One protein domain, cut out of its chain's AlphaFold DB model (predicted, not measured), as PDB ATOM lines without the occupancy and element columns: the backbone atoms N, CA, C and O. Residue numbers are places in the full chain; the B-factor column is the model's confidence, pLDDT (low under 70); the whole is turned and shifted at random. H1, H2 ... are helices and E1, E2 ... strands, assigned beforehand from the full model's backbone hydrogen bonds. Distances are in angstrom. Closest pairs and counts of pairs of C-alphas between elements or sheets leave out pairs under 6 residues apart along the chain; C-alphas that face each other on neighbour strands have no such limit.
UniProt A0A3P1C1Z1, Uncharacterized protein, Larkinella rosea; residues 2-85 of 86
ATOM      1  N   TRP A   2      11.702  19.431 206.415       43.16
ATOM      2  CA  TRP A   2      11.187  20.815 206.344       43.16
ATOM      3  C   TRP A   2      11.210  21.607 207.674       43.16
ATOM      4  O   TRP A   2      11.635  22.759 207.716       43.16
ATOM      5  N   PHE A   3      10.866  20.964 208.798       48.75
ATOM      6  CA  PHE A   3      10.861  21.610 210.122       48.75
ATOM      7  C   PHE A   3      12.249  22.032 210.629       48.75
ATOM      8  O   PHE A   3      12.356  23.034 211.336       48.75
ATOM      9  N   LYS A   4      13.316  21.308 210.257       53.66
ATOM     10  CA  LYS A   4      14.688  21.648 210.674       53.66
ATOM     11  C   LYS A   4      15.146  22.963 210.033       53.66
ATOM     12  O   LYS A   4      15.649  23.827 210.746       53.66
ATOM     13  N   ASN A   5      14.870  23.159 208.742       55.94
ATOM     14  CA  ASN A   5      15.203  24.404 208.038       55.94
ATOM     15  C   ASN A   5      14.354  25.581 208.537       55.94
ATOM     16  O   ASN A   5      14.869  26.675 208.751       55.94
ATOM     17  N   HIS A   6      13.073  25.350 208.843       55.09
ATOM     18  CA  HIS A   6      12.213  26.405 209.381       55.09
ATOM     19  C   HIS A   6      12.643  26.867 210.791       55.09
ATOM     20  O   HIS A   6      12.604  28.066 211.094       55.09
ATOM     21  N   LEU A   7      13.074  25.942 211.657       59.88
ATOM     22  CA  LEU A   7      13.594  26.263 212.991       59.88
ATOM     23  C   LEU A   7      14.959  26.961 212.931       59.88
ATOM     24  O   LEU A   7      15.162  27.916 213.684       59.88
ATOM     25  N   LYS A   8      15.856  26.541 212.024       64.38
ATOM     26  CA  LYS A   8      17.136  27.227 211.769       64.38
ATOM     27  C   LYS A   8      16.898  28.690 211.364       64.38
ATOM     28  O   LYS A   8      17.417  29.584 212.029       64.38
ATOM     29  N   ASN A   9      15.982  28.947 210.427       69.62
ATOM     30  CA  ASN A   9      15.650  30.311 209.991       69.62
ATOM     31  C   ASN A   9      15.032  31.173 211.107       69.62
ATOM     32  O   ASN A   9      15.321  32.363 211.208       69.62
ATOM     33  N   ARG A  10      14.198  30.604 211.994       72.50
ATOM     34  CA  ARG A  10      13.639  31.360 213.136       72.50
ATOM     35  C   ARG A  10      14.694  31.695 214.189       72.50
ATOM     36  O   ARG A  10      14.692  32.812 214.704       72.50
ATOM     37  N   ARG A  11      15.588  30.755 214.513       79.50
ATOM     38  CA  ARG A  11      16.690  30.995 215.461       79.50
ATOM     39  C   ARG A  11      17.651  32.051 214.930       79.50
ATOM     40  O   ARG A  11      18.024  32.946 215.683       79.50
ATOM     41  N   LEU A  12      17.970  31.989 213.641       80.38
ATOM     42  CA  LEU A  12      18.830  32.959 212.975       80.38
ATOM     43  C   LEU A  12      18.221  34.364 213.006       80.38
ATOM     44  O   LEU A  12      18.859  35.293 213.489       80.38
ATOM     45  N   LYS A  13      16.941  34.506 212.635       80.12
ATOM     46  CA  LYS A  13      16.225  35.792 212.722       80.12
ATOM     47  C   LYS A  13      16.187  36.359 214.140       80.12
ATOM     48  O   LYS A  13      16.386  37.556 214.325       80.12
ATOM     49  N   ASN A  14      15.957  35.516 215.146       83.62
ATOM     50  CA  ASN A  14      16.011  35.960 216.537       83.62
ATOM     51  C   ASN A  14      17.421  36.404 216.928       83.62
ATOM     52  O   ASN A  14      17.555  37.438 217.570       83.62
ATOM     53  N   ARG A  15      18.465  35.680 216.520       84.00
ATOM     54  CA  ARG A  15      19.851  36.061 216.803       84.00
ATOM     55  C   ARG A  15      20.200  37.406 216.173       84.00
ATOM     56  O   ARG A  15      20.695  38.265 216.886       84.00
ATOM     57  N   ILE A  16      19.846  37.622 214.903       85.56
ATOM     58  CA  ILE A  16      20.061  38.897 214.195       85.56
ATOM     59  C   ILE A  16      19.384  40.066 214.927       85.56
ATOM     60  O   ILE A  16      19.980  41.132 215.050       85.56
ATOM     61  N   ARG A  17      18.171  39.862 215.463       84.50
ATOM     62  CA  ARG A  17      17.446  40.880 216.248       84.50
ATOM     63  C   ARG A  17      18.107  41.237 217.582       84.50
ATOM     64  O   ARG A  17      17.861  42.328 218.076       84.50
ATOM     65  N   HIS A  18      18.887  40.331 218.168       88.19
ATOM     66  CA  HIS A  18      19.575  40.559 219.445       88.19
ATOM     67  C   HIS A  18      21.035  40.995 219.269       88.19
ATOM     68  O   HIS A  18      21.718  41.210 220.269       88.19
ATOM     69  N   LEU A  19      21.529  41.114 218.031       88.88
ATOM     70  CA  LEU A  19      22.859  41.666 217.793       88.88
ATOM     71  C   LEU A  19      22.877  43.140 218.190       88.88
ATOM     72  O   LEU A  19      22.014  43.914 217.770       88.88
ATOM     73  N   SER A  20      23.890  43.531 218.956       91.88
ATOM     74  CA  SER A  20      24.162  44.946 219.192       91.88
ATOM     75  C   SER A  20      24.610  45.623 217.898       91.88
ATOM     76  O   SER A  20      25.099  44.976 216.971       91.88
ATOM     77  N   GLU A  21      24.492  46.947 217.836       90.12
ATOM     78  CA  GLU A  21      24.960  47.723 216.684       90.12
ATOM     79  C   GLU A  21      26.451  47.480 216.389       90.12
ATOM     80  O   GLU A  21      26.829  47.283 215.235       90.12
ATOM     81  N   ALA A  22      27.278  47.369 217.435       91.81
ATOM     82  CA  ALA A  22      28.697  47.045 217.304       91.81
ATOM     83  C   ALA A  22      28.926  45.667 216.659       91.81
ATOM     84  O   ALA A  22      29.736  45.542 215.745       91.81
ATOM     85  N   GLN A  23      28.173  44.643 217.078       91.00
ATOM     86  CA  GLN A  23      28.271  43.303 216.488       91.00
ATOM     87  C   GLN A  23      27.796  43.284 215.035       91.00
ATOM     88  O   GLN A  23      28.398  42.622 214.193       91.00
ATOM     89  N   ARG A  24      26.719  44.019 214.727       92.94
ATOM     90  CA  ARG A  24      26.241  44.169 213.348       92.94
ATOM     91  C   ARG A  24      27.329  44.788 212.480       92.94
ATOM     92  O   ARG A  24      27.608  44.261 211.410       92.94
ATOM     93  N   ARG A  25      27.971  45.857 212.958       91.69
ATOM     94  CA  ARG A  25      29.046  46.529 212.229       91.69
ATOM     95  C   ARG A  25      30.243  45.615 212.000       91.69
ATOM     96  O   ARG A  25      30.710  45.524 210.875       91.69
ATOM     97  N   GLU A  26      30.673  44.889 213.027       93.75
ATOM     98  CA  GLU A  26      31.774  43.931 212.914       93.75
ATOM     99  C   GLU A  26      31.494  42.856 211.851       93.75
ATOM    100  O   GLU A  26      32.370  42.528 211.051       93.75
ATOM    101  N   ILE A  27      30.264  42.332 211.808       92.94
ATOM    102  CA  ILE A  27      29.852  41.351 210.796       92.94
ATOM    103  C   ILE A  27      29.835  41.975 209.399       92.94
ATOM    104  O   ILE A  27      30.346  41.366 208.464       92.94
ATOM    105  N   LEU A  28      29.269  43.174 209.237       92.50
ATOM    106  CA  LEU A  28      29.230  43.860 207.941       92.50
ATOM    107  C   LEU A  28      30.636  44.183 207.420       92.50
ATOM    108  O   LEU A  28      30.892  44.046 206.224       92.50
ATOM    109  N   ASP A  29      31.558  44.562 208.303       92.75
ATOM    110  CA  ASP A  29      32.944  44.851 207.938       92.75
ATOM    111  C   ASP A  29      33.676  43.570 207.500       92.75
ATOM    112  O   ASP A  29      34.348  43.580 206.466       92.75
ATOM    113  N   LYS A  30      33.485  42.453 208.220       92.62
ATOM    114  CA  LYS A  30      34.088  41.142 207.903       92.62
ATOM    115  C   LYS A  30      33.440  40.420 206.725       92.62
ATOM    116  O   LYS A  30      34.079  39.574 206.107       92.62
ATOM    117  N   SER A  31      32.176  40.708 206.437       92.06
ATOM    118  CA  SER A  31      31.446  40.044 205.365       92.06
ATOM    119  C   SER A  31      32.090  40.326 204.004       92.06
ATOM    120  O   SER A  31      32.496  41.469 203.760       92.06
ATOM    121  N   PRO A  32      32.135  39.339 203.086       92.31
ATOM    122  CA  PRO A  32      32.549  39.576 201.705       92.31
ATOM    123  C   PRO A  32      31.552  40.456 200.942       92.31
ATOM    124  O   PRO A  32      31.844  40.866 199.823       92.31
ATOM    125  N   PHE A  33      30.387  40.752 201.526       93.44
ATOM    126  CA  PHE A  33      29.367  41.595 200.923       93.44
ATOM    127  C   PHE A  33      29.286  42.978 201.574       93.44
ATOM    128  O   PHE A  33      29.547  43.138 202.768       93.44
ATOM    129  N   GLU A  34      28.847  43.967 200.804       93.31
ATOM    130  CA  GLU A  34      28.529  45.316 201.268       93.31
ATOM    131  C   GLU A  34      27.220  45.836 200.679       93.31
ATOM    132  O   GLU A  34      26.792  45.411 199.608       93.31
ATOM    133  N   ALA A  35      26.575  46.760 201.393       91.25
ATOM    134  CA  ALA A  35      25.397  47.460 200.903       91.25
ATOM    135  C   ALA A  35      25.821  48.775 200.228       91.25
ATOM    136  O   ALA A  35      26.326  49.677 200.899       91.25
ATOM    137  N   GLY A  36      25.598  48.891 198.922       88.38
ATOM    138  CA  GLY A  36      25.852  50.098 198.137       88.38
ATOM    139  C   GLY A  36      24.568  50.890 197.902       88.38
ATOM    140  O   GLY A  36      23.531  50.319 197.576       88.38
ATOM    141  N   PHE A  37      24.619  52.213 198.078       83.56
ATOM    142  CA  PHE A  37      23.477  53.089 197.812       83.56
ATOM    143  C   PHE A  37      23.472  53.553 196.355       83.56
ATOM    144  O   PHE A  37      24.406  54.227 195.920       83.56
ATOM    145  N   PHE A  38      22.385  53.267 195.639       78.56
ATOM    146  CA  PHE A  38      22.111  53.826 194.322       78.56
ATOM    147  C   PHE A  38      21.043  54.912 194.417       78.56
ATOM    148  O   PHE A  38      19.910  54.695 194.859       78.56
ATOM    149  N   GLN A  39      21.424  56.121 193.996       75.69
ATOM    150  CA  GLN A  39      20.521  57.265 193.980       75.69
ATOM    151  C   GLN A  39      19.286  56.962 193.125       75.69
ATOM    152  O   GLN A  39      19.394  56.623 191.951       75.69
ATOM    153  N   GLY A  40      18.107  57.127 193.726       73.25
ATOM    154  CA  GLY A  40      16.818  56.960 193.053       73.25
ATOM    155  C   GLY A  40      16.249  55.540 193.075       73.25
ATOM    156  O   GLY A  40      15.065  55.387 192.789       73.25
ATOM    157  N   THR A  41      17.032  54.528 193.459       74.69
ATOM    158  CA  THR A  41      16.579  53.129 193.451       74.69
ATOM    159  C   THR A  41      16.640  52.456 194.819       74.69
ATOM    160  O   THR A  41      15.741  51.679 195.119       74.69
ATOM    161  N   GLY A  42      17.592  52.805 195.693       84.12
ATOM    162  CA  GLY A  42      17.683  52.254 197.053       84.12
ATOM    163  C   GLY A  42      19.055  51.660 197.367       84.12
ATOM    164  O   GLY A  42      20.065  52.118 196.839       84.12
ATOM    165  N   PHE A  43      19.104  50.678 198.271       88.62
ATOM    166  CA  PHE A  43      20.327  49.939 198.588       88.62
ATOM    167  C   PHE A  43      20.348  48.603 197.854       88.62
ATOM    168  O   PHE A  43      19.356  47.876 197.845       88.62
ATOM    169  N   ASP A  44      21.512  48.287 197.307       89.50
ATOM    170  CA  ASP A  44      21.846  47.047 196.624       89.50
ATOM    171  C   ASP A  44      22.990  46.348 197.366       89.50
ATOM    172  O   ASP A  44      23.730  46.987 198.116       89.50
ATOM    173  N   VAL A  45      23.139  45.035 197.186       90.81
ATOM    174  CA  VAL A  45      24.218  44.259 197.816       90.81
ATOM    175  C   VAL A  45      25.252  43.852 196.776       90.81
ATOM    176  O   VAL A  45      24.904  43.326 195.718       90.81
ATOM    177  N   PHE A  46      26.522  44.060 197.115       91.75
ATOM    178  CA  PHE A  46      27.668  43.807 196.250       91.75
ATOM    179  C   PHE A  46      28.705  42.938 196.939       91.75
ATOM    180  O   PHE A  46      28.808  42.936 198.165       91.75
ATOM    181  N   ARG A  47      29.500  42.225 196.149       91.62
ATOM    182  CA  ARG A  47      30.721  41.551 196.588       91.62
ATOM    183  C   ARG A  47      31.898  42.525 196.618       91.62
ATOM    184  O   ARG A  47      32.192  43.155 195.612       91.62
ATOM    185  N   LYS A  48      32.601  42.597 197.749       91.25
ATOM    186  CA  LYS A  48      33.787  43.452 197.943       91.25
ATOM    187  C   LYS A  48      35.015  42.963 197.172       91.25
ATOM    188  O   LYS A  48      35.918  43.745 196.897       91.25
ATOM    189  N   ASP A  49      35.082  41.663 196.896       90.25
ATOM    190  CA  ASP A  49      36.213  41.017 196.228       90.25
ATOM    191  C   ASP A  49      36.129  41.064 194.694       90.25
ATOM    192  O   ASP A  49      37.091  40.694 194.024       90.25
ATOM    193  N   GLU A  50      35.011  41.536 194.137       91.75
ATOM    194  CA  GLU A  50      34.779  41.613 192.697       91.75
ATOM    195  C   GLU A  50      34.815  43.079 192.220       91.75
ATOM    196  O   GLU A  50      33.927  43.859 192.569       91.75
ATOM    197  N   PRO A  51      35.829  43.487 191.433       87.06
ATOM    198  CA  PRO A  51      35.926  44.851 190.915       87.06
ATOM    199  C   PRO A  51      34.941  45.151 189.774       87.06
ATOM    200  O   PRO A  51      34.657  46.322 189.516       87.06
ATOM    201  N   ASP A  52      34.447  44.134 189.061       90.50
ATOM    202  CA  ASP A  52      33.435  44.320 188.022       90.50
ATOM    203  C   ASP A  52      32.055  44.493 188.661       90.50
ATOM    204  O   ASP A  52      31.473  43.552 189.194       90.50
ATOM    205  N   PHE A  53      31.514  45.706 188.580       83.56
ATOM    206  CA  PHE A  53      30.267  46.078 189.238       83.56
ATOM    207  C   PHE A  53      29.070  45.188 188.853       83.56
ATOM    208  O   PHE A  53      28.265  44.834 189.717       83.56
ATOM    209  N   GLU A  54      28.959  44.772 187.587       86.19
ATOM    210  CA  GLU A  54      27.859  43.903 187.143       86.19
ATOM    211  C   GLU A  54      27.978  42.495 187.735       86.19
ATOM    212  O   GLU A  54      26.970  41.860 188.048       86.19
ATOM    213  N   LYS A  55      29.210  42.014 187.936       85.38
ATOM    214  CA  LYS A  55      29.482  40.715 188.568       85.38
ATOM    215  C   LYS A  55      29.433  40.777 190.090       85.38
ATOM    216  O   LYS A  55      29.105  39.779 190.733       85.38
ATOM    217  N   ALA A  56      29.765  41.929 190.664       88.00
ATOM    218  CA  ALA A  56      29.715  42.161 192.095       88.00
ATOM    219  C   ALA A  56      28.269  42.178 192.596       88.00
ATOM    220  O   ALA A  56      28.018  41.789 193.737       88.00
ATOM    221  N   TYR A  57      27.328  42.618 191.756       87.25
ATOM    222  CA  TYR A  57      25.922  42.728 192.109       87.25
ATOM    223  C   TYR A  57      25.283  41.371 192.424       87.25
ATOM    224  O   TYR A  57      25.271  40.441 191.615       87.25
ATOM    225  N   VAL A  58      24.683  41.271 193.611       85.31
ATOM    226  CA  VAL A  58      23.955  40.073 194.024       85.31
ATOM    227  C   VAL A  58      22.538  40.108 193.452       85.31
ATOM    228  O   VAL A  58      21.602  40.658 194.042       85.31
ATOM    229  N   TYR A  59      22.368  39.457 192.303       71.25
ATOM    230  CA  TYR A  59      21.061  39.245 191.689       71.25
ATOM    231  C   TYR A  59      20.117  38.474 192.627       71.25
ATOM    232  O   TYR A  59      20.442  37.393 193.116       71.25
ATOM    233  N   GLY A  60      18.918  39.019 192.849       68.62
ATOM    234  CA  GLY A  60      17.833  38.359 193.589       68.62
ATOM    235  C   GLY A  60      17.331  39.111 194.822       68.62
ATOM    236  O   GLY A  60      16.175  38.919 195.191       68.62
ATOM    237  N   LEU A  61      18.139  39.993 195.426       73.25
ATOM    238  CA  LEU A  61      17.650  40.890 196.485       73.25
ATOM    239  C   LEU A  61      16.926  42.110 195.894       73.25
ATOM    240  O   LEU A  61      15.906  42.538 196.431       73.25
ATOM    241  N   GLY A  62      17.424  42.615 194.759       73.62
ATOM    242  CA  GLY A  62      16.928  43.842 194.143       73.62
ATOM    243  C   GLY A  62      17.192  45.068 195.015       73.62
ATOM    244  O   GLY A  62      17.880  44.996 196.036       73.62
ATOM    245  N   HIS A  63      16.583  46.187 194.632       78.38
ATOM    246  CA  HIS A  63      16.657  47.399 195.428       78.38
ATOM    247  C   HIS A  63      15.798  47.286 196.685       78.38
ATOM    248  O   HIS A  63      14.594  47.018 196.619       78.38
ATOM    249  N   VAL A  64      16.409  47.531 197.840       83.69
ATOM    250  CA  VAL A  64      15.742  47.415 199.137       83.69
ATOM    251  C   VAL A  64      16.114  48.563 200.072       83.69
ATOM    252  O   VAL A  64      16.985  49.390 199.796       83.69
ATOM    253  N   MET A  65      15.434  48.632 201.216       88.12
ATOM    254  CA  MET A  65      15.869  49.488 202.317       88.12
ATOM    255  C   MET A  65      17.219  49.006 202.856       88.12
ATOM    256  O   MET A  65      17.479  47.803 202.906       88.12
ATOM    257  N   ARG A  66      18.036  49.945 203.338       86.06
ATOM    258  CA  ARG A  66      19.361  49.671 203.912       86.06
ATOM    259  C   ARG A  66      19.349  48.520 204.916       86.06
ATOM    260  O   ARG A  66      20.144  47.596 204.805       86.06
ATOM    261  N   ASP A  67      18.404  48.546 205.846       87.94
ATOM    262  CA  ASP A  67      18.305  47.566 206.928       87.94
ATOM    263  C   ASP A  67      18.056  46.149 206.396       87.94
ATOM    264  O   ASP A  67      18.499  45.167 206.991       87.94
ATOM    265  N   VAL A  68      17.339  46.030 205.275       88.00
ATOM    266  CA  VAL A  68      17.055  44.749 204.617       88.00
ATOM    267  C   VAL A  68      18.319  44.215 203.950       88.00
ATOM    268  O   VAL A  68      18.642  43.045 204.152       88.00
ATOM    269  N   ALA A  69      19.060  45.071 203.240       90.19
ATOM    270  CA  ALA A  69      20.357  44.723 202.662       90.19
ATOM    271  C   ALA A  69      21.350  44.280 203.748       90.19
ATOM    272  O   ALA A  69      21.897  43.182 203.682       90.19
ATOM    273  N   GLU A  70      21.515  45.075 204.807       91.06
ATOM    274  CA  GLU A  70      22.412  44.746 205.918       91.06
ATOM    275  C   GLU A  70      21.992  43.460 206.647       91.06
ATOM    276  O   GLU A  70      22.836  42.623 206.961       91.06
ATOM    277  N   ASN A  71      20.694  43.252 206.897       91.00
ATOM    278  CA  ASN A  71      20.214  42.017 207.523       91.00
ATOM    279  C   ASN A  71      20.484  40.787 206.657       91.00
ATOM    280  O   ASN A  71      20.845  39.750 207.205       91.00
ATOM    281  N   TRP A  72      20.328  40.901 205.336       91.19
ATOM    282  CA  TRP A  72      20.649  39.812 204.420       91.19
ATOM    283  C   TRP A  72      22.142  39.477 204.464       91.19
ATOM    284  O   TRP A  72      22.498  38.307 204.593       91.19
ATOM    285  N   ILE A  73      23.012  40.493 204.457       91.94
ATOM    286  CA  ILE A  73      24.466  40.308 204.568       91.94
ATOM    287  C   ILE A  73      24.825  39.575 205.868       91.94
ATOM    288  O   ILE A  73      25.585  38.605 205.850       91.94
ATOM    289  N   ILE A  74      24.254  40.010 206.995       91.50
ATOM    290  CA  ILE A  74      24.461  39.371 208.302       91.50
ATOM    291  C   ILE A  74      23.949  37.924 208.284       91.50
ATOM    292  O   ILE A  74      24.597  37.039 208.839       91.50
ATOM    293  N   GLU A  75      22.802  37.667 207.651       90.06
ATOM    294  CA  GLU A  75      22.236  36.324 207.517       90.06
ATOM    295  C   GLU A  75      23.184  35.389 206.756       90.06
ATOM    296  O   GLU A  75      23.507  34.318 207.267       90.06
ATOM    297  N   GLN A  76      23.691  35.815 205.593       88.88
ATOM    298  CA  GLN A  76      24.628  35.020 204.791       88.88
ATOM    299  C   GLN A  76      25.939  34.747 205.526       88.88
ATOM    300  O   GLN A  76      26.408  33.610 205.544       88.88
ATOM    301  N   TYR A  77      26.506  35.763 206.182       89.81
ATOM    302  CA  TYR A  77      27.742  35.602 206.943       89.81
ATOM    303  C   TYR A  77      27.578  34.585 208.081       89.81
ATOM    304  O   TYR A  77      28.402  33.687 208.260       89.81
ATOM    305  N   LEU A  78      26.484  34.692 208.842       86.69
ATOM    306  CA  LEU A  78      26.216  33.783 209.953       86.69
ATOM    307  C   LEU A  78      25.905  32.356 209.493       86.69
ATOM    308  O   LEU A  78      26.257  31.431 210.219       86.69
ATOM    309  N   LEU A  79      25.260  32.175 208.335       85.31
ATOM    310  CA  LEU A  79      25.037  30.856 207.735       85.31
ATOM    311  C   LEU A  79      26.360  30.205 207.329       85.31
ATOM    312  O   LEU A  79      26.628  29.089 207.764       85.31
ATOM    313  N   ALA A  80      27.213  30.927 206.597       83.44
ATOM    314  CA  ALA A  80      28.522  30.428 206.180       83.44
ATOM    315  C   ALA A  80      29.405  30.045 207.381       83.44
ATOM    316  O   ALA A  80      30.008  28.982 207.387       83.44
ATOM    317  N   THR A  81      29.405  30.858 208.442       78.88
ATOM    318  CA  THR A  81      30.190  30.570 209.658       78.88
ATOM    319  C   THR A  81      29.599  29.422 210.496       78.88
ATOM    320  O   THR A  81      30.307  28.803 211.283       78.88
ATOM    321  N   HIS A  82      28.286  29.157 210.411       66.06
ATOM    322  CA  HIS A  82      27.651  28.053 211.156       66.06
ATOM    323  C   HIS A  82      27.871  26.694 210.496       66.06
ATOM    324  O   HIS A  82      27.955  25.706 211.217       66.06
ATOM    325  N   ASP A  83      27.994  26.646 209.170       55.69
ATOM    326  CA  ASP A  83      28.259  25.401 208.440       55.69
ATOM    327  C   ASP A  83      29.741  24.962 208.512       55.69
ATOM    328  O   ASP A  83      30.055  23.828 208.171       55.69
ATOM    329  N   GLU A  84      30.655  25.807 209.011       49.75
ATOM    330  CA  GLU A  84      32.073  25.453 209.235       49.75
ATOM    331  C   GLU A  84      32.329  24.645 210.526       49.75
ATOM    332  O   GLU A  84      33.460  24.231 210.778       49.75
ATOM    333  N   VAL A  85      31.307  24.430 211.368       48.47
ATOM    334  CA  VAL A  85      31.462  23.839 212.716       48.47
ATOM    335  C   VAL A  85      30.777  22.467 212.871       48.47
ATOM    336  O   VAL A  85      30.884  21.870 213.941       48.47
TER     337      VAL A  85
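AT A GLANCE: This is residues 2 to 85 of the 86 residues of an uncharacterized protein of Larkinella rosea (UniProt A0A3P1C1Z1). The long helix H4 runs through the middle, with the two-stranded hairpin E1 and E2 packed on its first part and the helices H1 and H2 on its middle part. The first turns of H1, residues 2 to 7, and the end of the printed part, residues 80 to 85, stick out, while short H3 sits beside the end of E2. The printed part has 84 residues, with H1, H2, E1, E2, H3 and H4 in that order, an antiparallel sheet E1 - E2, and is mostly helix. It is compact, with a radius of gyration of the C-alphas of 13.6 A and spans of 37 by 26 by 23 A.

IN THESE COORDINATES: H1, residues 2 to 18, begins at C-alpha 2 (11.187, 20.815, 206.344) and is 25.1 A long. H2 holds residues 21 to 30, 14.3 A. E1 is residues 33 to 38, 15.7 A, and E2 residues 42 to 47, 16.9 A. H3, residues 53 to 56, precedes H4, residues 66 to 83, 26.2 A long, which ends at C-alpha 83 (28.259, 25.401, 208.440).

HOW THE PARTS SIT: H1 touches H4 with residues 12 to 16 alone, closest at the C-alphas of Leu 12 and Glu 75, 7.3 A, at a steep tilt of 58 degrees, opposite ways. H2 touches residues 70 to 77 of H4, closest at the C-alphas of Ile 27 and Ile 74, 6.3 A. E1 and E2 form a hairpin, with N 36 and O 44 at 2.8 A, within hydrogen-bond range. The closest C-alphas of E1 and H4 are Ala 35 and Ala 69, 6.0 A; those of E2 and H3 are Arg 47 and Ala 56, 4.6 A. In H1, H2 and H4 every O i to N i+4 pair is within hydrogen-bond range; H3 is too short for one.

THE WHOLE: The C-alphas of Gly 40 and Val 85, the two farthest apart, are 41.2 A apart. The printed part has no cut and no long link. The model's pLDDT is under 70 at residues 2 to 9, 60 and 82 to 85.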